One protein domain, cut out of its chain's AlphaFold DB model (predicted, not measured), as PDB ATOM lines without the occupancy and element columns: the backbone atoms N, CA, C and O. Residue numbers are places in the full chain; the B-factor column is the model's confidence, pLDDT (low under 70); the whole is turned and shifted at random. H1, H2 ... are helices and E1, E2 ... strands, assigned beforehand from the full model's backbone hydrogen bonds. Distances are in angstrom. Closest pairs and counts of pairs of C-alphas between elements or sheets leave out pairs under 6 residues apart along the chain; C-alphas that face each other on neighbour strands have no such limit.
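What this domain is: This is residues 82 to 120 and 137 to 288 of the 291 residues of an uncharacterized protein of Planctomycetes bacterium TBK1r (UniProt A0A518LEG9). Two twisted sheets lie face to face as a sandwich, E7 E6 E5 E2 E1 E9 over E4 E3 E11 E10 E8, their strands running nearly along each other. At one end of this slab sits a small head made of H1, H2 and the short strand pair E12 and E13. The printed part has 191 residues, mostly strand by class, with named elements in the order E1 to E9, H1, E10, E11, E12, H2, E13; each sheet is antiparallel. The outline is flat, 63 by 44 by 23 A, and only just compact, close to loose, with a radius of gyration of the C-alphas of 19.4 A.

Where its parts are: Start with the six-stranded sheet: E7 is residues 182 to 185, E6 168 to 173, E5 151 to 158 with a length of 21.9 A, E2 96 to 101, E1 87 to 92 and E9 202 to 205. Find C-alpha 87 at (-10.413, -9.540, 35.786), where E1 begins. In the other sheet, E4 is residues 139 to 147, 25.9 A long, E3 106 to 116, 33.5 A, E11 242 to 254, 38.7 A, E10 228 to 239, 32.2 A, and E8 192 to 198. E11 begins at C-alpha 242, (15.238, -37.950, 27.749). Then look for H1 at 212 to 217, E12 at 259 to 261, H2 at 262 to 271, 14.4 A long, and E13 at 285 to 287, ending at (-26.176, -9.195, 29.871).

How they stand to each other: In the six-stranded sheet, E5, E6 and E7 form a meander, each strand the antiparallel neighbour of the one before. Look at N 156 and O 170, 2.8 A, between E5 and E6, and N 171 and O 182, 2.8 A, between E6 and E7. The hairpin E1 and E2 has N 90 and O 98 within hydrogen-bond range at 2.8 A. In the sandwich, two sheets face to face, the best planes stand 21 degrees apart; the closest C-alphas of E1 and E10 are those of Ala 91 and Ala 231, 6.2 A. In the second sheet, N 109 and O 251 of E3 and E11 are 2.7 A apart, and the hairpin E10 and E11 has N 235 and O 246 at 2.8 A. H1 and H2 are on neither of these sheets; they touch, C-alphas 212 and 264 closest at 5.9 A, at a steep tilt of 43 degrees, the same way. E12 and E13 are antiparallel, with N 260 and O 286 at 2.8 A. O i to N i+4 pairs are within range in 1 of 2 for H1 and 5 of 6 for H2.

The domain as a whole: The two C-alphas farthest apart, Asp 240 and Gly 274, are 62.7 A apart. Residues 121 to 136 are not printed; C-alphas 120 and 137 across the cut are 17.7 A apart. H2 to E13 is a long link. Look for pLDDT under 70 at residues 119 to 120, 161, 212 to 224 and 263 to 278.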
ATOM      1  N   LEU A  82      -7.268  -3.679  43.118       82.88
ATOM      2  CA  LEU A  82      -7.649  -2.754  42.049       82.88
ATOM      3  C   LEU A  82      -9.099  -2.273  42.180       82.88
ATOM      4  O   LEU A  82      -9.418  -1.156  41.779       82.88
ATOM      5  N   GLY A  83      -9.969  -3.111  42.751       80.44
ATOM      6  CA  GLY A  83     -11.402  -2.856  42.789       80.44
ATOM      7  C   GLY A  83     -12.056  -2.961  41.405       80.44
ATOM      8  O   GLY A  83     -11.415  -3.187  40.377       80.44
ATOM      9  N   GLY A  84     -13.380  -2.814  41.378       84.69
ATOM     10  CA  GLY A  84     -14.169  -2.844  40.149       84.69
ATOM     11  C   GLY A  84     -14.541  -4.251  39.677       84.69
ATOM     12  O   GLY A  84     -14.491  -5.224  40.422       84.69
ATOM     13  N   HIS A  85     -14.973  -4.345  38.418       88.50
ATOM     14  CA  HIS A  85     -15.705  -5.511  37.904       88.50
ATOM     15  C   HIS A  85     -14.941  -6.342  36.869       88.50
ATOM     16  O   HIS A  85     -15.529  -7.228  36.248       88.50
ATOM     17  N   ARG A  86     -13.669  -6.027  36.612       90.50
ATOM     18  CA  ARG A  86     -12.859  -6.695  35.587       90.50
ATOM     19  C   ARG A  86     -11.838  -7.612  36.233       90.50
ATOM     20  O   ARG A  86     -11.230  -7.259  37.236       90.50
ATOM     21  N   ILE A  87     -11.614  -8.746  35.590       92.88
ATOM     22  CA  ILE A  87     -10.413  -9.540  35.786       92.88
ATOM     23  C   ILE A  87      -9.288  -8.823  35.054       92.88
ATOM     24  O   ILE A  87      -9.412  -8.512  33.863       92.88
ATOM     25  N   ILE A  88      -8.204  -8.563  35.771       92.25
ATOM     26  CA  ILE A  88      -7.005  -7.941  35.218       92.25
ATOM     27  C   ILE A  88      -5.864  -8.924  35.392       92.25
ATOM     28  O   ILE A  88      -5.680  -9.438  36.487       92.25
ATOM     29  N   SER A  89      -5.123  -9.213  34.329       92.38
ATOM     30  CA  SER A  89      -4.019 -10.169  34.372       92.38
ATOM     31  C   SER A  89      -2.825  -9.677  33.576       92.38
ATOM     32  O   SER A  89      -2.984  -9.107  32.492       92.38
ATOM     33  N   ASN A  90      -1.640  -9.970  34.089       92.06
ATOM     34  CA  ASN A  90      -0.363  -9.726  33.449       92.06
ATOM     35  C   ASN A  90       0.514 -10.970  33.621       92.06
ATOM     36  O   ASN A  90       0.781 -11.387  34.745       92.06
ATOM     37  N   ALA A  91       0.909 -11.580  32.509       88.50
ATOM     38  CA  ALA A  91       1.824 -12.714  32.497       88.50
ATOM     39  C   ALA A  91       3.222 -12.244  32.083       88.50
ATOM     40  O   ALA A  91       3.402 -11.798  30.943       88.50
ATOM     41  N   ASP A  92       4.194 -12.378  32.985       81.94
ATOM     42  CA  ASP A  92       5.591 -12.034  32.740       81.94
ATOM     43  C   ASP A  92       6.345 -13.256  32.217       81.94
ATOM     44  O   ASP A  92       6.748 -14.142  32.965       81.94
ATOM     45  N   ASN A  93       6.477 -13.323  30.892       73.12
ATOM     46  CA  ASN A  93       7.369 -14.235  30.174       73.12
ATOM     47  C   ASN A  93       7.317 -15.726  30.589       73.12
ATOM     48  O   ASN A  93       8.287 -16.463  30.431       73.12
ATOM     49  N   GLY A  94       6.173 -16.194  31.099       70.44
ATOM     50  CA  GLY A  94       6.005 -17.570  31.584       70.44
ATOM     51  C   GLY A  94       6.681 -17.865  32.931       70.44
ATOM     52  O   GLY A  94       6.741 -19.028  33.331       70.44
ATOM     53  N   GLU A  95       7.191 -16.847  33.627       80.62
ATOM     54  CA  GLU A  95       7.776 -16.982  34.961       80.62
ATOM     55  C   GLU A  95       6.737 -16.783  36.058       80.62
ATOM     56  O   GLU A  95       6.617 -17.624  36.953       80.62
ATOM     57  N   SER A  96       5.968 -15.703  35.938       90.00
ATOM     58  CA  SER A  96       4.917 -15.352  36.878       90.00
ATOM     59  C   SER A  96       3.679 -14.805  36.170       90.00
ATOM     60  O   SER A  96       3.710 -14.345  35.023       90.00
ATOM     61  N   VAL A  97       2.542 -14.897  36.851       93.69
ATOM     62  CA  VAL A  97       1.269 -14.332  36.413       93.69
ATOM     63  C   VAL A  97       0.642 -13.611  37.592       93.69
ATOM     64  O   VAL A  97       0.177 -14.241  38.540       93.69
ATOM     65  N   ALA A  98       0.595 -12.286  37.507       94.69
ATOM     66  CA  ALA A  98      -0.126 -11.445  38.447       94.69
ATOM     67  C   ALA A  98      -1.547 -11.213  37.931       94.69
ATOM     68  O   ALA A  98      -1.741 -10.816  36.777       94.69
ATOM     69  N   PHE A  99      -2.559 -11.458  38.758       95.06
ATOM     70  CA  PHE A  99      -3.943 -11.224  38.361       95.06
ATOM     71  C   PHE A  99      -4.849 -10.822  39.524       95.06
ATOM     72  O   PHE A  99      -4.689 -11.277  40.649       95.06
ATOM     73  N   TYR A 100      -5.834  -9.979  39.230       95.19
ATOM     74  CA  TYR A 100      -6.898  -9.564  40.139       95.19
ATOM     75  C   TYR A 100      -8.217 -10.210  39.726       95.19
ATOM     76  O   TYR A 100      -8.548 -10.240  38.535       95.19
ATOM     77  N   VAL A 101      -8.987 -10.671  40.712       95.44
ATOM     78  CA  VAL A 101     -10.354 -11.163  40.516       95.44
ATOM     79  C   VAL A 101     -11.357 -10.235  41.201       95.44
ATOM     80  O   VAL A 101     -11.144  -9.859  42.356       95.44
ATOM     81  N   PRO A 102     -12.439  -9.836  40.509       94.31
ATOM     82  CA  PRO A 102     -13.470  -8.979  41.083       94.31
ATOM     83  C   PRO A 102     -14.381  -9.764  42.041       94.31
ATOM     84  O   PRO A 102     -14.098 -10.904  42.404       94.31
ATOM     85  N   GLU A 103     -15.470  -9.134  42.473       92.50
ATOM     86  CA  GLU A 103     -16.555  -9.798  43.194       92.50
ATOM     87  C   GLU A 103     -17.182 -10.930  42.355       92.50
ATOM     88  O   GLU A 103     -17.517 -10.746  41.179       92.50
ATOM     89  N   GLY A 104     -17.387 -12.090  42.984       90.75
ATOM     90  CA  GLY A 104     -17.968 -13.273  42.356       90.75
ATOM     91  C   GLY A 104     -17.329 -14.571  42.841       90.75
ATOM     92  O   GLY A 104     -16.351 -14.573  43.585       90.75
ATOM     93  N   SER A 105     -17.900 -15.694  42.408       94.25
ATOM     94  CA  SER A 105     -17.291 -17.014  42.579       94.25
ATOM     95  C   SER A 105     -16.375 -17.280  41.388       94.25
ATOM     96  O   SER A 105     -16.819 -17.284  40.235       94.25
ATOM     97  N   HIS A 106     -15.086 -17.449  41.678       96.19
ATOM     98  CA  HIS A 106     -14.039 -17.655  40.687       96.19
ATOM     99  C   HIS A 106     -13.209 -18.882  41.045       96.19
ATOM    100  O   HIS A 106     -12.946 -19.165  42.214       96.19
ATOM    101  N   GLN A 107     -12.742 -19.586  40.022       97.00
ATOM    102  CA  GLN A 107     -11.890 -20.750  40.188       97.00
ATOM    103  C   GLN A 107     -10.729 -20.697  39.195       97.00
ATOM    104  O   GLN A 107     -10.911 -20.461  37.999       97.00
ATOM    105  N   LEU A 108      -9.517 -20.903  39.706       97.56
ATOM    106  CA  LEU A 108      -8.313 -21.043  38.900       97.56
ATOM    107  C   LEU A 108      -8.125 -22.515  38.534       97.56
ATOM    108  O   LEU A 108      -7.935 -23.365  39.403       97.56
ATOM    109  N   GLY A 109      -8.137 -22.802  37.239       97.12
ATOM    110  CA  GLY A 109      -7.686 -24.059  36.668       97.12
ATOM    111  C   GLY A 109      -6.212 -23.971  36.285       97.12
ATOM    112  O   GLY A 109      -5.833 -23.122  35.474       97.12
ATOM    113  N   VAL A 110      -5.395 -24.866  36.831       96.81
ATOM    114  CA  VAL A 110      -3.991 -25.050  36.447       96.81
ATOM    115  C   VAL A 110      -3.880 -26.414  35.791       96.81
ATOM    116  O   VAL A 110      -4.190 -27.419  36.422       96.81
ATOM    117  N   ARG A 111      -3.448 -26.466  34.533       96.50
ATOM    118  CA  ARG A 111      -3.241 -27.713  33.794       96.50
ATOM    119  C   ARG A 111      -1.797 -27.799  33.332       96.50
ATOM    120  O   ARG A 111      -1.309 -26.882  32.677       96.50
ATOM    121  N   CYS A 112      -1.144 -28.904  33.655       95.00
ATOM    122  CA  CYS A 112       0.215 -29.222  33.239       95.00
ATOM    123  C   CYS A 112       0.196 -30.544  32.478       95.00
ATOM    124  O   CYS A 112      -0.259 -31.546  33.018       95.00
ATOM    125  N   VAL A 113       0.688 -30.559  31.244       95.38
ATOM    126  CA  VAL A 113       0.789 -31.768  30.412       95.38
ATOM    127  C   VAL A 113       2.240 -31.943  30.013       95.38
ATOM    128  O   VAL A 113       2.831 -31.014  29.474       95.38
ATOM    129  N   TRP A 114       2.821 -33.118  30.231       94.00
ATOM    130  CA  TRP A 114       4.204 -33.388  29.854       94.00
ATOM    131  C   TRP A 114       4.329 -34.627  28.982       94.00
ATOM    132  O   TRP A 114       3.544 -35.569  29.076       94.00
ATOM    133  N   LYS A 115       5.317 -34.596  28.087       93.00
ATOM    134  CA  LYS A 115       5.634 -35.699  27.181       93.00
ATOM    135  C   LYS A 115       7.086 -35.638  26.713       93.00
ATOM    136  O   LYS A 115       7.628 -34.534  26.594       93.00
ATOM    137  N   PRO A 116       7.699 -36.779  26.358       90.44
ATOM    138  CA  PRO A 116       9.012 -36.792  25.736       90.44
ATOM    139  C   PRO A 116       9.027 -35.980  24.438       90.44
ATOM    140  O   PRO A 116       8.084 -36.017  23.639       90.44
ATOM    141  N   THR A 117      10.107 -35.242  24.207       86.25
ATOM    142  CA  THR A 117      10.392 -34.633  22.907       86.25
ATOM    143  C   THR A 117      11.022 -35.674  21.997       86.25
ATOM    144  O   THR A 117      11.930 -36.387  22.422       86.25
ATOM    145  N   ALA A 118      10.595 -35.735  20.735       74.94
ATOM    146  CA  ALA A 118      11.273 -36.562  19.744       74.94
ATOM    147  C   ALA A 118      12.756 -36.167  19.675       74.94
ATOM    148  O   ALA A 118      13.081 -34.988  19.499       74.94
ATOM    149  N   VAL A 119      13.648 -37.147  19.815       58.88
ATOM    150  CA  VAL A 119      15.076 -36.944  19.568       58.88
ATOM    151  C   VAL A 119      15.208 -36.509  18.110       58.88
ATOM    152  O   VAL A 119      14.776 -37.225  17.208       58.88
ATOM    153  N   LYS A 120      15.777 -35.325  17.853       47.56
ATOM    154  CA  LYS A 120      16.245 -34.990  16.504       47.56
ATOM    155  C   LYS A 120      17.422 -35.915  16.203       47.56
ATOM    156  O   LYS A 120      18.560 -35.589  16.526       47.56
ATOM    157  N   LEU A 137       7.261 -41.141  30.846       79.12
ATOM    158  CA  LEU A 137       7.455 -39.719  31.150       79.12
ATOM    159  C   LEU A 137       6.392 -38.865  30.427       79.12
ATOM    160  O   LEU A 137       6.645 -37.743  29.999       79.12
ATOM    161  N   VAL A 138       5.204 -39.430  30.224       90.12
ATOM    162  CA  VAL A 138       4.005 -38.821  29.682       90.12
ATOM    163  C   VAL A 138       3.007 -38.767  30.819       90.12
ATOM    164  O   VAL A 138       2.700 -39.781  31.439       90.12
ATOM    165  N   GLY A 139       2.464 -37.589  31.067       93.00
ATOM    166  CA  GLY A 139       1.473 -37.435  32.109       93.00
ATOM    167  C   GLY A 139       0.803 -36.083  32.067       93.00
ATOM    168  O   GLY A 139       1.125 -35.203  31.264       93.00
ATOM    169  N   GLU A 140      -0.180 -35.951  32.939       95.12
ATOM    170  CA  GLU A 140      -0.946 -34.737  33.114       95.12
ATOM    171  C   GLU A 140      -1.242 -34.546  34.601       95.12
ATOM    172  O   GLU A 140      -1.455 -35.500  35.350       95.12
ATOM    173  N   SER A 141      -1.262 -33.294  35.040       95.81
ATOM    174  CA  SER A 141      -1.795 -32.899  36.336       95.81
ATOM    175  C   SER A 141      -2.659 -31.668  36.164       95.81
ATOM    176  O   SER A 141      -2.273 -30.705  35.500       95.81
ATOM    177  N   THR A 142      -3.842 -31.722  36.763       96.81
ATOM    178  CA  THR A 142      -4.802 -30.627  36.734       96.81
ATOM    179  C   THR A 142      -5.248 -30.319  38.150       96.81
ATOM    180  O   THR A 142      -5.616 -31.218  38.905       96.81
ATOM    181  N   TRP A 143      -5.249 -29.037  38.493       97.50
ATOM    182  CA  TRP A 143      -5.744 -28.523  39.759       97.50
ATOM    183  C   TRP A 143      -6.858 -27.524  39.505       97.50
ATOM    184  O   TRP A 143      -6.817 -26.756  38.544       97.50
ATOM    185  N   SER A 144      -7.830 -27.527  40.410       96.94
ATOM    186  CA  SER A 144      -8.922 -26.569  40.431       96.94
ATOM    187  C   SER A 144      -8.961 -25.901  41.797       96.94
ATOM    188  O   SER A 144      -9.107 -26.576  42.819       96.94
ATOM    189  N   ILE A 145      -8.741 -24.589  41.830       97.69
ATOM    190  CA  ILE A 145      -8.475 -23.836  43.057       97.69
ATOM    191  C   ILE A 145      -9.552 -22.757  43.196       97.69
ATOM    192  O   ILE A 145      -9.589 -21.847  42.367       97.69
ATOM    193  N   PRO A 146     -10.445 -22.839  44.199       97.25
ATOM    194  CA  PRO A 146     -11.392 -21.764  44.460       97.25
ATOM    195  C   PRO A 146     -10.631 -20.512  44.903       97.25
ATOM    196  O   PRO A 146      -9.720 -20.594  45.726       97.25
ATOM    197  N   LEU A 147     -10.995 -19.364  44.340       97.06
ATOM    198  CA  LEU A 147     -10.377 -18.081  44.651       97.06
ATOM    199  C   LEU A 147     -11.300 -17.258  45.549       97.06
ATOM    200  O   LEU A 147     -12.518 -17.253  45.386       97.06
ATOM    201  N   VAL A 148     -10.698 -16.509  46.464       96.25
ATOM    202  CA  VAL A 148     -11.366 -15.439  47.206       96.25
ATOM    203  C   VAL A 148     -11.538 -14.233  46.283       96.25
ATOM    204  O   VAL A 148     -10.585 -13.813  45.620       96.25
ATOM    205  N   ALA A 149     -12.755 -13.698  46.239       94.56
ATOM    206  CA  ALA A 149     -13.125 -12.543  45.431       94.56
ATOM    207  C   ALA A 149     -12.456 -11.245  45.923       94.56
ATOM    208  O   ALA A 149     -12.051 -11.152  47.082       94.56
ATOM    209  N   GLU A 150     -12.371 -10.231  45.058       94.00
ATOM    210  CA  GLU A 150     -11.770  -8.918  45.366       94.00
ATOM    211  C   GLU A 150     -10.344  -9.011  45.938       94.00
ATOM    212  O   GLU A 150      -9.951  -8.321  46.893       94.00
ATOM    213  N   ARG A 151      -9.553  -9.912  45.356       95.06
ATOM    214  CA  ARG A 151      -8.172 -10.182  45.754       95.06
ATOM    215  C   ARG A 151      -7.263 -10.266  44.544       95.06
ATOM    216  O   ARG A 151      -7.705 -10.513  43.419       95.06
ATOM    217  N   SER A 152      -5.985 -10.040  44.809       95.38
ATOM    218  CA  SER A 152      -4.926 -10.135  43.815       95.38
ATOM    219  C   SER A 152      -4.039 -11.321  44.146       95.38
ATOM    220  O   SER A 152      -3.753 -11.595  45.310       95.38
ATOM    221  N   TYR A 153      -3.623 -12.023  43.104       96.31
ATOM    222  CA  TYR A 153      -2.879 -13.261  43.186       96.31
ATOM    223  C   TYR A 153      -1.609 -13.155  42.360       96.31
ATOM    224  O   TYR A 153      -1.621 -12.612  41.253       96.31
ATOM    225  N   LEU A 154      -0.538 -13.728  42.896       95.75
ATOM    226  CA  LEU A 154       0.705 -13.969  42.188       95.75
ATOM    227  C   LEU A 154       0.865 -15.476  42.023       95.75
ATOM    228  O   LEU A 154       0.972 -16.216  43.005       95.75
ATOM    229  N   PHE A 155       0.830 -15.932  40.778       95.38
ATOM    230  CA  PHE A 155       1.207 -17.288  40.424       95.38
ATOM    231  C   PHE A 155       2.656 -17.282  39.965       95.38
ATOM    232  O   PHE A 155       2.963 -16.645  38.965       95.38
ATOM    233  N   ASP A 156       3.509 -18.035  40.639       93.38
ATOM    234  CA  ASP A 156       4.914 -18.197  40.296       93.38
ATOM    235  C   ASP A 156       5.196 -19.651  39.948       93.38
ATOM    236  O   ASP A 156       4.658 -20.585  40.550       93.38
ATOM    237  N   ARG A 157       6.098 -19.876  39.004       88.44
ATOM    238  CA  ARG A 157       6.680 -21.207  38.834       88.44
ATOM    239  C   ARG A 157       7.602 -21.551  40.005       88.44
ATOM    240  O   ARG A 157       8.295 -20.697  40.554       88.44
ATOM    241  N   VAL A 158       7.695 -22.838  40.311       88.50
ATOM    242  CA  VAL A 158       8.754 -23.377  41.167       88.50
ATOM    243  C   VAL A 158       9.853 -23.952  40.276       88.50
ATOM    244  O   VAL A 158       9.577 -24.709  39.342       88.50
ATOM    245  N   GLY A 159      11.097 -23.577  40.575       75.00
ATOM    246  CA  GLY A 159      12.299 -24.077  39.911       75.00
ATOM    247  C   GLY A 159      12.970 -23.062  38.974       75.00
ATOM    248  O   GLY A 159      12.320 -22.482  38.102       75.00
ATOM    249  N   SER A 160      14.288 -22.901  39.121       71.19
ATOM    250  CA  SER A 160      15.173 -22.071  38.278       71.19
ATOM    251  C   SER A 160      15.294 -22.605  36.843       71.19
ATOM    252  O   SER A 160      15.083 -23.792  36.598       71.19
ATOM    253  N   TRP A 161      15.653 -21.743  35.882       67.62
ATOM    254  CA  TRP A 161      16.002 -22.148  34.508       67.62
ATOM    255  C   TRP A 161      17.339 -22.886  34.422       67.62
ATOM    256  O   TRP A 161      17.502 -23.752  33.569       67.62
ATOM    257  N   ASN A 162      18.297 -22.527  35.270       70.44
ATOM    258  CA  ASN A 162      19.697 -22.888  35.045       70.44
ATOM    259  C   ASN A 162      20.118 -24.163  35.783       70.44
ATOM    260  O   ASN A 162      21.123 -24.776  35.423       70.44
ATOM    261  N   ASP A 163      19.331 -24.577  36.775       80.81
ATOM    262  CA  ASP A 163      19.684 -25.643  37.704       80.81
ATOM    263  C   ASP A 163      18.736 -26.833  37.579       80.81
ATOM    264  O   ASP A 163      17.565 -26.693  37.217       80.81
ATOM    265  N   VAL A 164      19.244 -28.017  37.921       85.50
ATOM    266  CA  VAL A 164      18.431 -29.227  38.063       85.50
ATOM    267  C   VAL A 164      17.543 -29.052  39.289       85.50
ATOM    268  O   VAL A 164      18.027 -29.094  40.420       85.50
ATOM    269  N   GLN A 165      16.250 -28.822  39.074       86.00
ATOM    270  CA  GLN A 165      15.303 -28.567  40.157       86.00
ATOM    271  C   GLN A 165      13.962 -29.252  39.892       86.00
ATOM    272  O   GLN A 165      13.582 -29.459  38.733       86.00
ATOM    273  N   PRO A 166      13.229 -29.626  40.952       89.38
ATOM    274  CA  PRO A 166      11.865 -30.093  40.794       89.38
ATOM    275  C   PRO A 166      10.986 -28.956  40.259       89.38
ATOM    276  O   PRO A 166      11.196 -27.777  40.556       89.38
ATOM    277  N   ILE A 167      10.011 -29.324  39.433       89.75
ATOM    278  CA  ILE A 167       9.133 -28.376  38.751       89.75
ATOM    279  C   ILE A 167       7.797 -28.335  39.469       89.75
ATOM    280  O   ILE A 167       7.227 -29.371  39.802       89.75
ATOM    281  N   GLY A 168       7.263 -27.137  39.637       92.19
ATOM    282  CA  GLY A 168       5.942 -26.949  40.201       92.19
ATOM    283  C   GLY A 168       5.457 -25.531  40.007       92.19
ATOM    284  O   GLY A 168       5.942 -24.793  39.144       92.19
ATOM    285  N   TRP A 169       4.516 -25.146  40.847       94.12
ATOM    286  CA  TRP A 169       3.993 -23.799  40.901       94.12
ATOM    287  C   TRP A 169       3.591 -23.425  42.321       94.12
ATOM    288  O   TRP A 169       3.304 -24.282  43.157       94.12
ATOM    289  N   LYS A 170       3.572 -22.122  42.573       96.38
ATOM    290  CA  LYS A 170       3.134 -21.498  43.809       96.38
ATOM    291  C   LYS A 170       2.085 -20.446  43.474       96.38
ATOM    292  O   LYS A 170       2.290 -19.625  42.592       96.38
ATOM    293  N   LEU A 171       0.971 -20.461  44.189       97.56
ATOM    294  CA  LEU A 171      -0.053 -19.429  44.139       97.56
ATOM    295  C   LEU A 171      -0.089 -18.719  45.488       97.56
ATOM    296  O   LEU A 171      -0.335 -19.347  46.519       97.56
ATOM    297  N   SER A 172       0.137 -17.414  45.460       97.06
ATOM    298  CA  SER A 172       0.110 -16.539  46.630       97.06
ATOM    299  C   SER A 172      -0.986 -15.491  46.453       97.06
ATOM    300  O   SER A 172      -1.243 -15.048  45.335       97.06
ATOM    301  N   CYS A 173      -1.635 -15.098  47.544       96.56
ATOM    302  CA  CYS A 173      -2.671 -14.067  47.573       96.56
ATOM    303  C   CYS A 173      -2.148 -12.854  48.346       96.56
ATOM    304  O   CYS A 173      -1.378 -13.029  49.283       96.56
ATOM    305  N   ASN A 174      -2.605 -11.651  48.004       93.12
ATOM    306  CA  ASN A 174      -2.293 -10.420  48.743       93.12
ATOM    307  C   ASN A 174      -2.956 -10.326  50.134       93.12
ATOM    308  O   ASN A 174      -2.947  -9.278  50.774       93.12
ATOM    309  N   ASP A 175      -3.625 -11.392  50.565       92.88
ATOM    310  CA  ASP A 175      -4.226 -11.550  51.882       92.88
ATOM    311  C   ASP A 175      -4.091 -13.017  52.298       92.88
ATOM    312  O   ASP A 175      -4.995 -13.833  52.090       92.88
ATOM    313  N   GLU A 176      -2.927 -13.357  52.851       90.06
ATOM    314  CA  GLU A 176      -2.598 -14.728  53.251       90.06
ATOM    315  C   GLU A 176      -3.551 -15.272  54.329       90.06
ATOM    316  O   GLU A 176      -3.802 -16.475  54.398       90.06
ATOM    317  N   SER A 177      -4.158 -14.385  55.128       92.00
ATOM    318  CA  SER A 177      -5.138 -14.774  56.146       92.00
ATOM    319  C   SER A 177      -6.421 -15.354  55.543       92.00
ATOM    320  O   SER A 177      -7.028 -16.257  56.121       92.00
ATOM    321  N   ALA A 178      -6.821 -14.860  54.367       91.81
ATOM    322  CA  ALA A 178      -7.994 -15.331  53.639       91.81
ATOM    323  C   ALA A 178      -7.666 -16.496  52.695       91.81
ATOM    324  O   ALA A 178      -8.531 -17.328  52.416       91.81
ATOM    325  N   PHE A 179      -6.434 -16.549  52.187       95.50
ATOM    326  CA  PHE A 179      -5.973 -17.593  51.283       95.50
ATOM    327  C   PHE A 179      -4.498 -17.925  51.563       95.50
ATOM    328  O   PHE A 179      -3.619 -17.172  51.132       95.50
ATOM    329  N   PRO A 180      -4.201 -19.047  52.244       94.06
ATOM    330  CA  PRO A 180      -2.823 -19.445  52.495       94.06
ATOM    331  C   PRO A 180      -2.122 -19.797  51.181       94.06
ATOM    332  O   PRO A 180      -2.730 -20.375  50.273       94.06
ATOM    333  N   ALA A 181      -0.830 -19.478  51.079       95.44
ATOM    334  CA  ALA A 181      -0.062 -19.780  49.880       95.44
ATOM    335  C   ALA A 181      -0.093 -21.287  49.572       95.44
ATOM    336  O   ALA A 181       0.186 -22.130  50.427       95.44
ATOM    337  N   ARG A 182      -0.405 -21.631  48.322       96.50
ATOM    338  CA  ARG A 182      -0.484 -23.018  47.857       96.50
ATOM    339  C   ARG A 182       0.684 -23.314  46.936       96.50
ATOM    340  O   ARG A 182       0.912 -22.568  45.993       96.50
ATOM    341  N   THR A 183       1.395 -24.406  47.186       96.81
ATOM    342  CA  THR A 183       2.489 -24.874  46.326       96.81
ATOM    343  C   THR A 183       2.221 -26.313  45.926       96.81
ATOM    344  O   THR A 183       1.896 -27.131  46.780       96.81
ATOM    345  N   GLU A 184       2.354 -26.617  44.641       96.12
ATOM    346  CA  GLU A 184       2.161 -27.959  44.096       96.12
ATOM    347  C   GLU A 184       3.325 -28.292  43.167       96.12
ATOM    348  O   GLU A 184       3.768 -27.458  42.375       96.12
ATOM    349  N   MET A 185       3.813 -29.524  43.259       93.56
ATOM    350  CA  MET A 185       4.922 -30.017  42.446       93.56
ATOM    351  C   MET A 185       4.402 -31.037  41.439       93.56
ATOM    352  O   MET A 185       3.456 -31.775  41.713       93.56
ATOM    353  N   LEU A 186       5.028 -31.088  40.268       91.06
ATOM    354  CA  LEU A 186       4.760 -32.144  39.302       91.06
ATOM    355  C   LEU A 186       5.356 -33.463  39.811       91.06
ATOM    356  O   LEU A 186       6.440 -33.446  40.401       91.06
ATOM    357  N   PRO A 187       4.701 -34.609  39.552       90.44
ATOM    358  CA  PRO A 187       5.227 -35.933  39.877       90.44
ATOM    359  C   PRO A 187       6.312 -36.332  38.863       90.44
ATOM    360  O   PRO A 187       6.188 -37.315  38.138       90.44
ATOM    361  N   LEU A 188       7.357 -35.513  38.765       87.50
ATOM    362  CA  LEU A 188       8.480 -35.666  37.854       87.50
ATOM    363  C   LEU A 188       9.790 -35.570  38.639       87.50
ATOM    364  O   LEU A 188       9.895 -34.744  39.552       87.50
ATOM    365  N   PRO A 189      10.812 -36.353  38.260       88.12
ATOM    366  CA  PRO A 189      12.171 -36.111  38.712       88.12
ATOM    367  C   PRO A 189      12.623 -34.665  38.440       88.12
ATOM    368  O   PRO A 189      12.107 -34.016  37.520       88.12
ATOM    369  N   PRO A 190      13.603 -34.153  39.206       88.19
ATOM    370  CA  PRO A 190      14.221 -32.866  38.928       88.19
ATOM    371  C   PRO A 190      14.679 -32.765  37.473       88.19
ATOM    372  O   PRO A 190      15.349 -33.653  36.949       88.19
ATOM    373  N   LEU A 191      14.315 -31.665  36.826       86.69
ATOM    374  CA  LEU A 191      14.560 -31.439  35.409       86.69
ATOM    375  C   LEU A 191      15.597 -30.336  35.249       86.69
ATOM    376  O   LEU A 191      15.515 -29.288  35.892       86.69
ATOM    377  N   ARG A 192      16.543 -30.546  34.333       86.25
ATOM    378  CA  ARG A 192      17.386 -29.466  33.823       86.25
ATOM    379  C   ARG A 192      16.650 -28.776  32.687       86.25
ATOM    380  O   ARG A 192      16.386 -29.414  31.670       86.25
ATOM    381  N   ALA A 193      16.314 -27.500  32.838       82.12
ATOM    382  CA  ALA A 193      15.700 -26.765  31.739       82.12
ATOM    383  C   ALA A 193      16.745 -26.339  30.704       82.12
ATOM    384  O   ALA A 193      17.872 -25.990  31.046       82.12
ATOM    385  N   ASP A 194      16.359 -26.390  29.434       84.38
ATOM    386  CA  ASP A 194      17.195 -26.003  28.292       84.38
ATOM    387  C   ASP A 194      16.511 -24.971  27.379       84.38
ATOM    388  O   ASP A 194      17.143 -24.421  26.477       84.38
ATOM    389  N   GLY A 195      15.243 -24.644  27.642       84.88
ATOM    390  CA  GLY A 195      14.538 -23.563  26.967       84.88
ATOM    391  C   GLY A 195      13.042 -23.541  27.254       84.88
ATOM    392  O   GLY A 195      12.486 -24.402  27.934       84.88
ATOM    393  N   GLY A 196      12.362 -22.538  26.711       84.19
ATOM    394  CA  GLY A 196      10.925 -22.368  26.872       84.19
ATOM    395  C   GLY A 196      10.312 -21.583  25.732       84.19
ATOM    396  O   GLY A 196      11.003 -20.936  24.952       84.19
ATOM    397  N   SER A 197       8.994 -21.654  25.652       86.12
ATOM    398  CA  SER A 197       8.186 -20.799  24.798       86.12
ATOM    399  C   SER A 197       7.046 -20.255  25.634       86.12
ATOM    400  O   SER A 197       6.413 -20.998  26.378       86.12
ATOM    401  N   TRP A 198       6.774 -18.968  25.529       86.06
ATOM    402  CA  TRP A 198       5.727 -18.320  26.299       86.06
ATOM    403  C   TRP A 198       5.014 -17.292  25.444       86.06
ATOM    404  O   TRP A 198       5.527 -16.797  24.441       86.06
ATOM    405  N   SER A 199       3.804 -16.962  25.874       76.25
ATOM    406  CA  SER A 199       3.073 -15.822  25.352       76.25
ATOM    407  C   SER A 199       2.846 -14.837  26.486       76.25
ATOM    408  O   SER A 199       2.296 -15.196  27.527       76.25
ATOM    409  N   THR A 200       3.283 -13.597  26.297       72.31
ATOM    410  CA  THR A 200       2.936 -12.510  27.209       72.31
ATOM    411  C   THR A 200       1.502 -12.084  26.925       72.31
ATOM    412  O   THR A 200       1.112 -11.825  25.785       72.31
ATOM    413  N   TYR A 201       0.684 -12.055  27.974       74.19
ATOM    414  CA  TYR A 201      -0.713 -11.653  27.884       74.19
ATOM    415  C   TYR A 201      -1.030 -10.639  28.973       74.19
ATOM    416  O   TYR A 201      -0.933 -10.924  30.164       74.19
ATOM    417  N   ARG A 202      -1.470  -9.459  28.529       85.62
ATOM    418  CA  ARG A 202      -2.066  -8.413  29.360       85.62
ATOM    419  C   ARG A 202      -3.538  -8.316  29.008       85.62
ATOM    420  O   ARG A 202      -3.881  -8.173  27.832       85.62
ATOM    421  N   ARG A 203      -4.421  -8.464  29.991       85.50
ATOM    422  CA  ARG A 203      -5.874  -8.461  29.764       85.50
ATOM    423  C   ARG A 203      -6.597  -7.707  30.866       85.50
ATOM    424  O   ARG A 203      -6.220  -7.801  32.025       85.50
ATOM    425  N   ALA A 204      -7.666  -7.017  30.479       89.25
ATOM    426  CA  ALA A 204      -8.632  -6.398  31.380       89.25
ATOM    427  C   ALA A 204     -10.048  -6.652  30.843       89.25
ATOM    428  O   ALA A 204     -10.572  -5.906  30.011       89.25
ATOM    429  N   VAL A 205     -10.666  -7.742  31.285       89.88
ATOM    430  CA  VAL A 205     -11.934  -8.254  30.736       89.88
ATOM    431  C   VAL A 205     -12.945  -8.485  31.844       89.88
ATOM    432  O   VAL A 205     -12.572  -8.704  32.993       89.88
ATOM    433  N   PHE A 206     -14.234  -8.433  31.528       91.00
ATOM    434  CA  PHE A 206     -15.242  -8.851  32.500       91.00
ATOM    435  C   PHE A 206     -15.228 -10.379  32.684       91.00
ATOM    436  O   PHE A 206     -14.905 -11.100  31.730       91.00
ATOM    437  N   PRO A 207     -15.598 -10.891  33.873       90.94
ATOM    438  CA  PRO A 207     -15.916 -12.304  34.051       90.94
ATOM    439  C   PRO A 207     -16.903 -12.760  32.977       90.94
ATOM    440  O   PRO A 207     -17.910 -12.095  32.749       90.94
ATOM    441  N   ASN A 208     -16.589 -13.860  32.290       88.38
ATOM    442  CA  ASN A 208     -17.415 -14.421  31.217       88.38
ATOM    443  C   ASN A 208     -17.749 -13.434  30.079       88.38
ATOM    444  O   ASN A 208     -18.808 -13.529  29.455       88.38
ATOM    445  N   GLN A 209     -16.837 -12.494  29.784       86.81
ATOM    446  CA  GLN A 209     -16.991 -11.588  28.648       86.81
ATOM    447  C   GLN A 209     -17.000 -12.357  27.323       86.81
ATOM    448  O   GLN A 209     -16.060 -13.085  26.995       86.81
ATOM    449  N   VAL A 210     -18.035 -12.124  26.525       79.31
ATOM    450  CA  VAL A 210     -18.185 -12.704  25.195       79.31
ATOM    451  C   VAL A 210     -17.572 -11.789  24.149       79.31
ATOM    452  O   VAL A 210     -17.839 -10.589  24.120       79.31
ATOM    453  N   ASN A 211     -16.752 -12.359  23.267       71.00
ATOM    454  CA  ASN A 211     -16.228 -11.635  22.116       71.00
ATOM    455  C   ASN A 211     -17.304 -11.527  21.023       71.00
ATOM    456  O   ASN A 211     -17.972 -12.516  20.718       71.00
ATOM    457  N   PHE A 212     -17.409 -10.362  20.380       66.19
ATOM    458  CA  PHE A 212     -18.355 -10.101  19.290       66.19
ATOM    459  C   PHE A 212     -18.327 -11.157  18.171       66.19
ATOM    460  O   PHE A 212     -19.377 -11.495  17.630       66.19
ATOM    461  N   LYS A 213     -17.151 -11.724  17.849       66.56
ATOM    462  CA  LYS A 213     -17.032 -12.784  16.834       66.56
ATOM    463  C   LYS A 213     -17.864 -14.011  17.197       66.56
ATOM    464  O   LYS A 213     -18.505 -14.592  16.339       66.56
ATOM    465  N   VAL A 214     -17.882 -14.363  18.481       65.25
ATOM    466  CA  VAL A 214     -18.614 -15.527  18.990       65.25
ATOM    467  C   VAL A 214     -20.113 -15.230  19.101       65.25
ATOM    468  O   VAL A 214     -20.921 -16.132  18.916       65.25
ATOM    469  N   LEU A 215     -20.499 -13.971  19.349       62.50
ATOM    470  CA  LEU A 215     -21.910 -13.557  19.351       62.50
ATOM    471  C   LEU A 215     -22.557 -13.700  17.968       62.50
ATOM    472  O   LEU A 215     -23.695 -14.153  17.888       62.50
ATOM    473  N   GLY A 216     -21.837 -13.354  16.895       61.09
ATOM    474  CA  GLY A 216     -22.341 -13.487  15.522       61.09
ATOM    475  C   GLY A 216     -22.664 -14.934  15.134       61.09
ATOM    476  O   GLY A 216     -23.682 -15.186  14.495       61.09
ATOM    477  N   ASP A 217     -21.849 -15.885  15.593       57.88
ATOM    478  CA  ASP A 217     -22.000 -17.312  15.282       57.88
ATOM    479  C   ASP A 217     -23.010 -18.036  16.201       57.88
ATOM    480  O   ASP A 217     -23.427 -19.160  15.912       57.88
ATOM    481  N   ALA A 218     -23.405 -17.413  17.318       54.16
ATOM    482  CA  ALA A 218     -24.243 -18.016  18.360       54.16
ATOM    483  C   ALA A 218     -25.707 -17.538  18.360       54.16
ATOM    484  O   ALA A 218     -26.443 -17.847  19.301       54.16
ATOM    485  N   ALA A 219     -26.150 -16.806  17.331       55.16
ATOM    486  CA  ALA A 219     -27.528 -16.324  17.230       55.16
ATOM    487  C   ALA A 219     -28.540 -17.481  17.414       55.16
ATOM    488  O   ALA A 219     -28.600 -18.412  16.611       55.16
ATOM    489  N   GLY A 220     -29.317 -17.434  18.505       53.03
ATOM    490  CA  GLY A 220     -30.338 -18.436  18.838       53.03
ATOM    491  C   GLY A 220     -29.882 -19.629  19.692       53.03
ATOM    492  O   GLY A 220     -30.634 -20.593  19.806       53.03
ATOM    493  N   ARG A 221     -28.683 -19.605  20.297       56.62
ATOM    494  CA  ARG A 221     -28.224 -20.642  21.247       56.62
ATOM    495  C   ARG A 221     -27.858 -20.038  22.603       56.62
ATOM    496  O   ARG A 221     -27.334 -18.930  22.667       56.62
ATOM    497  N   ALA A 222     -28.084 -20.792  23.682       59.56
ATOM    498  CA  ALA A 222     -27.586 -20.429  25.006       59.56
ATOM    499  C   ALA A 222     -26.055 -20.308  24.961       59.56
ATOM    500  O   ALA A 222     -25.351 -21.256  24.604       59.56
ATOM    501  N   PHE A 223     -25.538 -19.123  25.290       67.00
ATOM    502  CA  PHE A 223     -24.102 -18.897  25.320       67.00
ATOM    503  C   PHE A 223     -23.488 -19.573  26.549       67.00
ATOM    504  O   PHE A 223     -23.891 -19.304  27.681       67.00
ATOM    505  N   ILE A 224     -22.479 -20.416  26.322       68.88
ATOM    506  CA  ILE A 224     -21.713 -21.076  27.380       68.88
ATOM    507  C   ILE A 224     -20.365 -20.352  27.511       68.88
ATOM    508  O   ILE A 224     -19.565 -20.391  26.569       68.88
ATOM    509  N   PRO A 225     -20.081 -19.696  28.652       73.50
ATOM    510  CA  PRO A 225     -18.796 -19.053  28.876       73.50
ATOM    511  C   PRO A 225     -17.636 -20.032  28.764       73.50
ATOM    512  O   PRO A 225     -17.615 -21.087  29.393       73.50
ATOM    513  N   SER A 226     -16.637 -19.658  27.967       79.88
ATOM    514  CA  SER A 226     -15.355 -20.355  27.957       79.88
ATOM    515  C   SER A 226     -14.471 -19.844  29.098       79.88
ATOM    516  O   SER A 226     -14.451 -18.632  29.333       79.88
ATOM    517  N   PRO A 227     -13.687 -20.716  29.758       87.94
ATOM    518  CA  PRO A 227     -12.705 -20.287  30.747       87.94
ATOM    519  C   PRO A 227     -11.758 -19.221  30.180       87.94
ATOM    520  O   PRO A 227     -11.210 -19.369  29.082       87.94
ATOM    521  N   LEU A 228     -11.523 -18.155  30.941       91.06
ATOM    522  CA  LEU A 228     -10.585 -17.104  30.574       91.06
ATOM    523  C   LEU A 228      -9.156 -17.639  30.665       91.06
ATOM    524  O   LEU A 228      -8.668 -17.925  31.751       91.06
ATOM    525  N   ARG A 229      -8.440 -17.728  29.542       91.81
ATOM    526  CA  ARG A 229      -6.999 -18.020  29.567       91.81
ATOM    527  C   ARG A 229      -6.231 -16.828  30.146       91.81
ATOM    528  O   ARG A 229      -6.243 -15.759  29.530       91.81
ATOM    529  N   LEU A 230      -5.559 -17.042  31.276       92.25
ATOM    530  CA  LEU A 230      -4.654 -16.070  31.896       92.25
ATOM    531  C   LEU A 230      -3.263 -16.164  31.269       92.25
ATOM    532  O   LEU A 230      -2.708 -15.157  30.840       92.25
ATOM    533  N   ALA A 231      -2.738 -17.384  31.156       91.75
ATOM    534  CA  ALA A 231      -1.419 -17.642  30.603       91.75
ATOM    535  C   ALA A 231      -1.321 -19.061  30.038       91.75
ATOM    536  O   ALA A 231      -2.058 -19.970  30.433       91.75
ATOM    537  N   GLU A 232      -0.406 -19.234  29.094       91.75
ATOM    538  CA  GLU A 232      -0.026 -20.528  28.541       91.75
ATOM    539  C   GLU A 232       1.432 -20.444  28.103       91.75
ATOM    540  O   GLU A 232       1.833 -19.497  27.411       91.75
ATOM    541  N   TRP A 233       2.221 -21.412  28.546       91.50
ATOM    542  CA  TRP A 233       3.631 -21.513  28.208       91.50
ATOM    543  C   TRP A 233       4.064 -22.970  28.159       91.50
ATOM    544  O   TRP A 233       3.425 -23.868  28.701       91.50
ATOM    545  N   THR A 234       5.187 -23.189  27.505       90.94
ATOM    546  CA  THR A 234       5.852 -24.469  27.388       90.94
ATOM    547  C   THR A 234       7.243 -24.347  27.984       90.94
ATOM    548  O   THR A 234       7.989 -23.421  27.669       90.94
ATOM    549  N   ARG A 235       7.624 -25.334  28.785       88.62
ATOM    550  CA  ARG A 235       8.988 -25.539  29.255       88.62
ATOM    551  C   ARG A 235       9.577 -26.772  28.581       88.62
ATOM    552  O   ARG A 235       8.908 -27.798  28.466       88.62
ATOM    553  N   TYR A 236      10.821 -26.657  28.151       89.50
ATOM    554  CA  TYR A 236      11.627 -27.758  27.650       89.50
ATOM    555  C   TYR A 236      12.742 -28.056  28.650       89.50
ATOM    556  O   TYR A 236      13.197 -27.179  29.398       89.50
ATOM    557  N   GLY A 237      13.138 -29.316  28.705       88.94
ATOM    558  CA  GLY A 237      14.298 -29.725  29.469       88.94
ATOM    559  C   GLY A 237      14.612 -31.187  29.290       88.94
ATOM    560  O   GLY A 237      14.085 -31.847  28.398       88.94
ATOM    561  N   ARG A 238      15.467 -31.696  30.167       87.69
ATOM    562  CA  ARG A 238      15.889 -33.092  30.171       87.69
ATOM    563  C   ARG A 238      15.792 -33.680  31.570       87.69
ATOM    564  O   ARG A 238      16.104 -33.006  32.555       87.69
ATOM    565  N   ILE A 239      15.372 -34.936  31.616       86.62
ATOM    566  CA  ILE A 239      15.535 -35.833  32.757       86.62
ATOM    567  C   ILE A 239      16.460 -36.930  32.246       86.62
ATOM    568  O   ILE A 239      16.116 -37.621  31.285       86.62
ATOM    569  N   ASP A 240      17.662 -37.001  32.813       83.94
ATOM    570  CA  ASP A 240      18.767 -37.795  32.277       83.94
ATOM    571  C   ASP A 240      18.984 -37.500  30.776       83.94
ATOM    572  O   ASP A 240      19.231 -36.348  30.389       83.94
ATOM    573  N   ASP A 241      18.833 -38.510  29.914       82.12
ATOM    574  CA  ASP A 241      18.985 -38.380  28.464       82.12
ATOM    575  C   ASP A 241      17.683 -38.191  27.679       82.12
ATOM    576  O   ASP A 241      17.703 -38.026  26.452       82.12
ATOM    577  N   VAL A 242      16.547 -38.127  28.373       85.44
ATOM    578  CA  VAL A 242      15.238 -37.950  27.749       85.44
ATOM    579  C   VAL A 242      14.858 -36.475  27.759       85.44
ATOM    580  O   VAL A 242      14.634 -35.868  28.806       85.44
ATOM    581  N   GLY A 243      14.756 -35.889  26.565       88.88
ATOM    582  CA  GLY A 243      14.169 -34.561  26.405       88.88
ATOM    583  C   GLY A 243      12.672 -34.590  26.712       88.88
ATOM    584  O   GLY A 243      11.966 -35.511  26.300       88.88
ATOM    585  N   LEU A 244      12.179 -33.579  27.418       90.69
ATOM    586  CA  LEU A 244      10.811 -33.466  27.898       90.69
ATOM    587  C   LEU A 244      10.237 -32.093  27.540       90.69
ATOM    588  O   LEU A 244      10.887 -31.061  27.697       90.69
ATOM    589  N   LYS A 245       8.989 -32.090  27.074       92.50
ATOM    590  CA  LYS A 245       8.167 -30.897  26.865       92.50
ATOM    591  C   LYS A 245       7.075 -30.879  27.923       92.50
ATOM    592  O   LYS A 245       6.350 -31.863  28.037       92.50
ATOM    593  N   ILE A 246       6.922 -29.763  28.625       92.06
ATOM    594  CA  ILE A 246       5.881 -29.542  29.630       92.06
ATOM    595  C   ILE A 246       5.079 -28.305  29.245       92.06
ATOM    596  O   ILE A 246       5.613 -27.202  29.203       92.06
ATOM    597  N   ASP A 247       3.796 -28.487  28.974       93.62
ATOM    598  CA  ASP A 247       2.848 -27.435  28.642       93.62
ATOM    599  C   ASP A 247       2.063 -27.042  29.900       93.62
ATOM    600  O   ASP A 247       1.386 -27.874  30.500       93.62
ATOM    601  N   PHE A 248       2.148 -25.771  30.281       92.88
ATOM    602  CA  PHE A 248       1.417 -25.154  31.382       92.88
ATOM    603  C   PHE A 248       0.296 -24.284  30.831       92.88
ATOM    604  O   PHE A 248       0.502 -23.467  29.929       92.88
ATOM    605  N   LYS A 249      -0.892 -24.410  31.415       94.56
ATOM    606  CA  LYS A 249      -2.057 -23.610  31.057       94.56
ATOM    607  C   LYS A 249      -2.798 -23.157  32.304       94.56
ATOM    608  O   LYS A 249      -3.239 -23.981  33.103       94.56
ATOM    609  N   LEU A 250      -2.973 -21.844  32.423       94.88
ATOM    610  CA  LEU A 250      -3.750 -21.204  33.478       94.88
ATOM    611  C   LEU A 250      -5.038 -20.644  32.892       94.88
ATOM    612  O   LEU A 250      -5.030 -19.814  31.973       94.88
ATOM    613  N   THR A 251      -6.153 -21.082  33.455       95.25
ATOM    614  CA  THR A 251      -7.490 -20.634  33.077       95.25
ATOM    615  C   THR A 251      -8.278 -20.214  34.296       95.25
ATOM    616  O   THR A 251      -8.120 -20.799  35.356       95.25
ATOM    617  N   LEU A 252      -9.170 -19.251  34.129       95.56
ATOM    618  CA  LEU A 252     -10.059 -18.784  35.173       95.56
ATOM    619  C   LEU A 252     -11.508 -18.992  34.742       95.56
ATOM    620  O   LEU A 252     -11.926 -18.523  33.682       95.56
ATOM    621  N   THR A 253     -12.267 -19.709  35.558       94.62
ATOM    622  CA  THR A 253     -13.715 -19.877  35.422       94.62
ATOM    623  C   THR A 253     -14.428 -18.986  36.425       94.62
ATOM    624  O   THR A 253     -13.907 -18.685  37.498       94.62
ATOM    625  N   SER A 254     -15.594 -18.481  36.038       93.12
ATOM    626  CA  SER A 254     -16.427 -17.620  36.878       93.12
ATOM    627  C   SER A 254     -17.871 -18.079  36.784       93.12
ATOM    628  O   SER A 254     -18.306 -18.465  35.700       93.12
ATOM    629  N   ASP A 255     -18.619 -17.961  37.875       89.69
ATOM    630  CA  ASP A 255     -20.040 -18.342  37.904       89.69
ATOM    631  C   ASP A 255     -20.972 -17.192  37.477       89.69
ATOM    632  O   ASP A 255     -22.192 -17.338  37.433       89.69
ATOM    633  N   ASN A 256     -20.411 -16.021  37.154       84.75
ATOM    634  CA  ASN A 256     -21.171 -14.866  36.680       84.75
ATOM    635  C   ASN A 256     -21.899 -15.172  35.354       84.75
ATOM    636  O   ASN A 256     -21.413 -15.957  34.539       84.75
ATOM    637  N   PRO A 257     -23.031 -14.515  35.062       82.62
ATOM    638  CA  PRO A 257     -23.662 -14.647  33.754       82.62
ATOM    639  C   PRO A 257     -22.732 -14.143  32.633       82.62
ATOM    640  O   PRO A 257     -21.862 -13.302  32.882       82.62
ATOM    641  N   PRO A 258     -22.911 -14.618  31.390       84.00
ATOM    642  CA  PRO A 258     -22.185 -14.081  30.250       84.00
ATOM    643  C   PRO A 258     -22.526 -12.613  30.004       84.00
ATOM    644  O   PRO A 258     -23.693 -12.209  30.036       84.00
ATOM    645  N   VAL A 259     -21.495 -11.818  29.719       84.94
ATOM    646  CA  VAL A 259     -21.636 -10.374  29.510       84.94
ATOM    647  C   VAL A 259     -20.940  -9.900  28.244       84.94
ATOM    648  O   VAL A 259     -19.963 -10.484  27.783       84.94
ATOM    649  N   VAL A 260     -21.412  -8.784  27.708       81.25
ATOM    650  CA  VAL A 260     -20.776  -8.049  26.613       81.25
ATOM    651  C   VAL A 260     -20.265  -6.727  27.164       81.25
ATOM    652  O   VAL A 260     -20.937  -6.069  27.966       81.25
ATOM    653  N   SER A 261     -19.058  -6.332  26.762       80.50
ATOM    654  CA  SER A 261     -18.554  -5.005  27.104       80.50
ATOM    655  C   SER A 261     -19.309  -3.935  26.312       80.50
ATOM    656  O   SER A 261     -19.727  -4.193  25.188       80.50
ATOM    657  N   ALA A 262     -19.466  -2.726  26.852       74.31
ATOM    658  CA  ALA A 262     -20.104  -1.620  26.132       74.31
ATOM    659  C   ALA A 262     -19.483  -1.384  24.742       74.31
ATOM    660  O   ALA A 262     -20.196  -1.155  23.769       74.31
ATOM    661  N   THR A 263     -18.160  -1.528  24.644       69.94
ATOM    662  CA  THR A 263     -17.406  -1.404  23.394       69.94
ATOM    663  C   THR A 263     -17.789  -2.472  22.368       69.94
ATOM    664  O   THR A 263     -17.929  -2.165  21.188       69.94
ATOM    665  N   ASP A 264     -17.963  -3.721  22.807       68.94
ATOM    666  CA  ASP A 264     -18.377  -4.826  21.933       68.94
ATOM    667  C   ASP A 264     -19.879  -4.748  21.604       68.94
ATOM    668  O   ASP A 264     -20.295  -5.074  20.493       68.94
ATOM    669  N   ALA A 265     -20.697  -4.266  22.544       63.38
ATOM    670  CA  ALA A 265     -22.137  -4.104  22.380       63.38
ATOM    671  C   ALA A 265     -22.476  -3.069  21.299       63.38
ATOM    672  O   ALA A 265     -23.392  -3.287  20.511       63.38
ATOM    673  N   GLU A 266     -21.712  -1.979  21.214       61.47
ATOM    674  CA  GLU A 266     -21.842  -0.972  20.157       61.47
ATOM    675  C   GLU A 266     -21.585  -1.574  18.765       61.47
ATOM    676  O   GLU A 266     -22.373  -1.376  17.842       61.47
ATOM    677  N   VAL A 267     -20.527  -2.382  18.625       57.28
ATOM    678  CA  VAL A 267     -20.212  -3.088  17.370       57.28
ATOM    679  C   VAL A 267     -21.334  -4.053  16.996       57.28
ATOM    680  O   VAL A 267     -21.746  -4.097  15.838       57.28
ATOM    681  N   CYS A 268     -21.864  -4.798  17.968       56.34
ATOM    682  CA  CYS A 268     -23.000  -5.678  17.734       56.34
ATOM    683  C   CYS A 268     -24.256  -4.900  17.322       56.34
ATOM    684  O   CYS A 268     -24.852  -5.283  16.328       56.34
ATOM    685  N   LEU A 269     -24.619  -3.797  17.988       57.78
ATOM    686  CA  LEU A 269     -25.787  -2.974  17.627       57.78
ATOM    687  C   LEU A 269     -25.708  -2.426  16.194       57.78
ATOM    688  O   LEU A 269     -26.721  -2.385  15.498       57.78
ATOM    689  N   ILE A 270     -24.508  -2.033  15.748       51.94
ATOM    690  CA  ILE A 270     -24.261  -1.569  14.373       51.94
ATOM    691  C   ILE A 270     -24.478  -2.704  13.358       51.94
ATOM    692  O   ILE A 270     -24.991  -2.463  12.267       51.94
ATOM    693  N   LEU A 271     -24.101  -3.939  13.704       51.88
ATOM    694  CA  LEU A 271     -24.167  -5.095  12.803       51.88
ATOM    695  C   LEU A 271     -25.505  -5.856  12.864       51.88
ATOM    696  O   LEU A 271     -25.901  -6.448  11.863       51.88
ATOM    697  N   SER A 272     -26.212  -5.834  13.996       53.00
ATOM    698  CA  SER A 272     -27.449  -6.592  14.244       53.00
ATOM    699  C   SER A 272     -28.735  -5.819  13.939       53.00
ATOM    700  O   SER A 272     -29.814  -6.262  14.322       53.00
ATOM    701  N   GLN A 273     -28.648  -4.656  13.283       53.19
ATOM    702  CA  GLN A 273     -29.803  -3.805  12.950       53.19
ATOM    703  C   GLN A 273     -30.708  -3.467  14.158       53.19
ATOM    704  O   GLN A 273     -31.912  -3.274  14.005       53.19
ATOM    705  N   GLY A 274     -30.129  -3.345  15.358       51.88
ATOM    706  CA  GLY A 274     -30.845  -2.859  16.542       51.88
ATOM    707  C   GLY A 274     -31.448  -3.926  17.462       51.88
ATOM    708  O   GLY A 274     -32.174  -3.561  18.391       51.88
ATOM    709  N   ASP A 275     -31.128  -5.210  17.281       57.00
ATOM    710  CA  ASP A 275     -31.508  -6.231  18.265       57.00
ATOM    711  C   ASP A 275     -30.829  -5.980  19.622       57.00
ATOM    712  O   ASP A 275     -29.607  -5.841  19.732       57.00
ATOM    713  N   ARG A 276     -31.640  -5.918  20.687       57.47
ATOM    714  CA  ARG A 276     -31.165  -5.706  22.064       57.47
ATOM    715  C   ARG A 276     -30.344  -6.909  22.540       57.47
ATOM    716  O   ARG A 276     -30.907  -7.974  22.783       57.47
ATOM    717  N   LEU A 277     -29.046  -6.691  22.775       61.94
ATOM    718  CA  LEU A 277     -28.113  -7.681  23.342       61.94
ATOM    719  C   LEU A 277     -28.529  -8.188  24.737       61.94
ATOM    720  O   LEU A 277     -28.349  -9.369  25.030       61.94
ATOM    721  N   GLY A 278     -29.135  -7.318  25.555       69.50
ATOM    722  CA  GLY A 278     -29.663  -7.614  26.890       69.50
ATOM    723  C   GLY A 278     -29.675  -6.380  27.798       69.50
ATOM    724  O   GLY A 278     -29.475  -5.257  27.326       69.50
ATOM    725  N   ASP A 279     -29.937  -6.581  29.090       78.75
ATOM    726  CA  ASP A 279     -30.057  -5.494  30.070       78.75
ATOM    727  C   ASP A 279     -28.690  -4.934  30.488       78.75
ATOM    728  O   ASP A 279     -27.689  -5.652  30.557       78.75
ATOM    729  N   TYR A 280     -28.642  -3.632  30.784       78.81
ATOM    730  CA  TYR A 280     -27.442  -2.985  31.310       78.81
ATOM    731  C   TYR A 280     -27.235  -3.358  32.783       78.81
ATOM    732  O   TYR A 280     -28.087  -3.085  33.624       78.81
ATOM    733  N   LEU A 281     -26.076  -3.940  33.096       79.19
ATOM    734  CA  LEU A 281     -25.727  -4.451  34.429       79.19
ATOM    735  C   LEU A 281     -24.813  -3.498  35.223       79.19
ATOM    736  O   LEU A 281     -24.221  -3.887  36.235       79.19
ATOM    737  N   GLY A 282     -24.626  -2.264  34.749       74.44
ATOM    738  CA  GLY A 282     -23.694  -1.314  35.358       74.44
ATOM    739  C   GLY A 282     -22.226  -1.554  34.980       74.44
ATOM    740  O   GLY A 282     -21.829  -2.636  34.538       74.44
ATOM    741  N   GLY A 283     -21.399  -0.516  35.144       72.81
ATOM    742  CA  GLY A 283     -19.950  -0.584  34.921       72.81
ATOM    743  C   GLY A 283     -19.530  -0.870  33.475       72.81
ATOM    744  O   GLY A 283     -18.444  -1.401  33.258       72.81
ATOM    745  N   GLY A 284     -20.380  -0.566  32.486       74.81
ATOM    746  CA  GLY A 284     -20.106  -0.852  31.073       74.81
ATOM    747  C   GLY A 284     -20.326  -2.315  30.662       74.81
ATOM    748  O   GLY A 284     -19.712  -2.763  29.693       74.81
ATOM    749  N   ARG A 285     -21.163  -3.056  31.401       82.06
ATOM    750  CA  ARG A 285     -21.528  -4.457  31.137       82.06
ATOM    751  C   ARG A 285     -22.976  -4.567  30.672       82.06
ATOM    752  O   ARG A 285     -23.859  -3.947  31.265       82.06
ATOM    753  N   TYR A 286     -23.216  -5.418  29.687       78.69
ATOM    754  CA  TYR A 286     -24.552  -5.799  29.232       78.69
ATOM    755  C   TYR A 286     -24.715  -7.308  29.365       78.69
ATOM    756  O   TYR A 286     -23.793  -8.047  29.020       78.69
ATOM    757  N   ALA A 287     -25.857  -7.771  29.866       79.31
ATOM    758  CA  ALA A 287     -26.176  -9.195  29.871       79.31
ATOM    759  C   ALA A 287     -26.264  -9.713  28.430       79.31
ATOM    760  O   ALA A 287     -26.781  -9.014  27.559       79.31
ATOM    761  N   VAL A 288     -25.799 -10.936  28.180       75.44
ATOM    762  CA  VAL A 288     -26.147 -11.661  26.950       75.44
ATOM    763  C   VAL A 288     -27.492 -12.344  27.175       75.44
ATOM    764  O   VAL A 288     -27.638 -13.104  28.131       75.44
TER     765      VAL A 288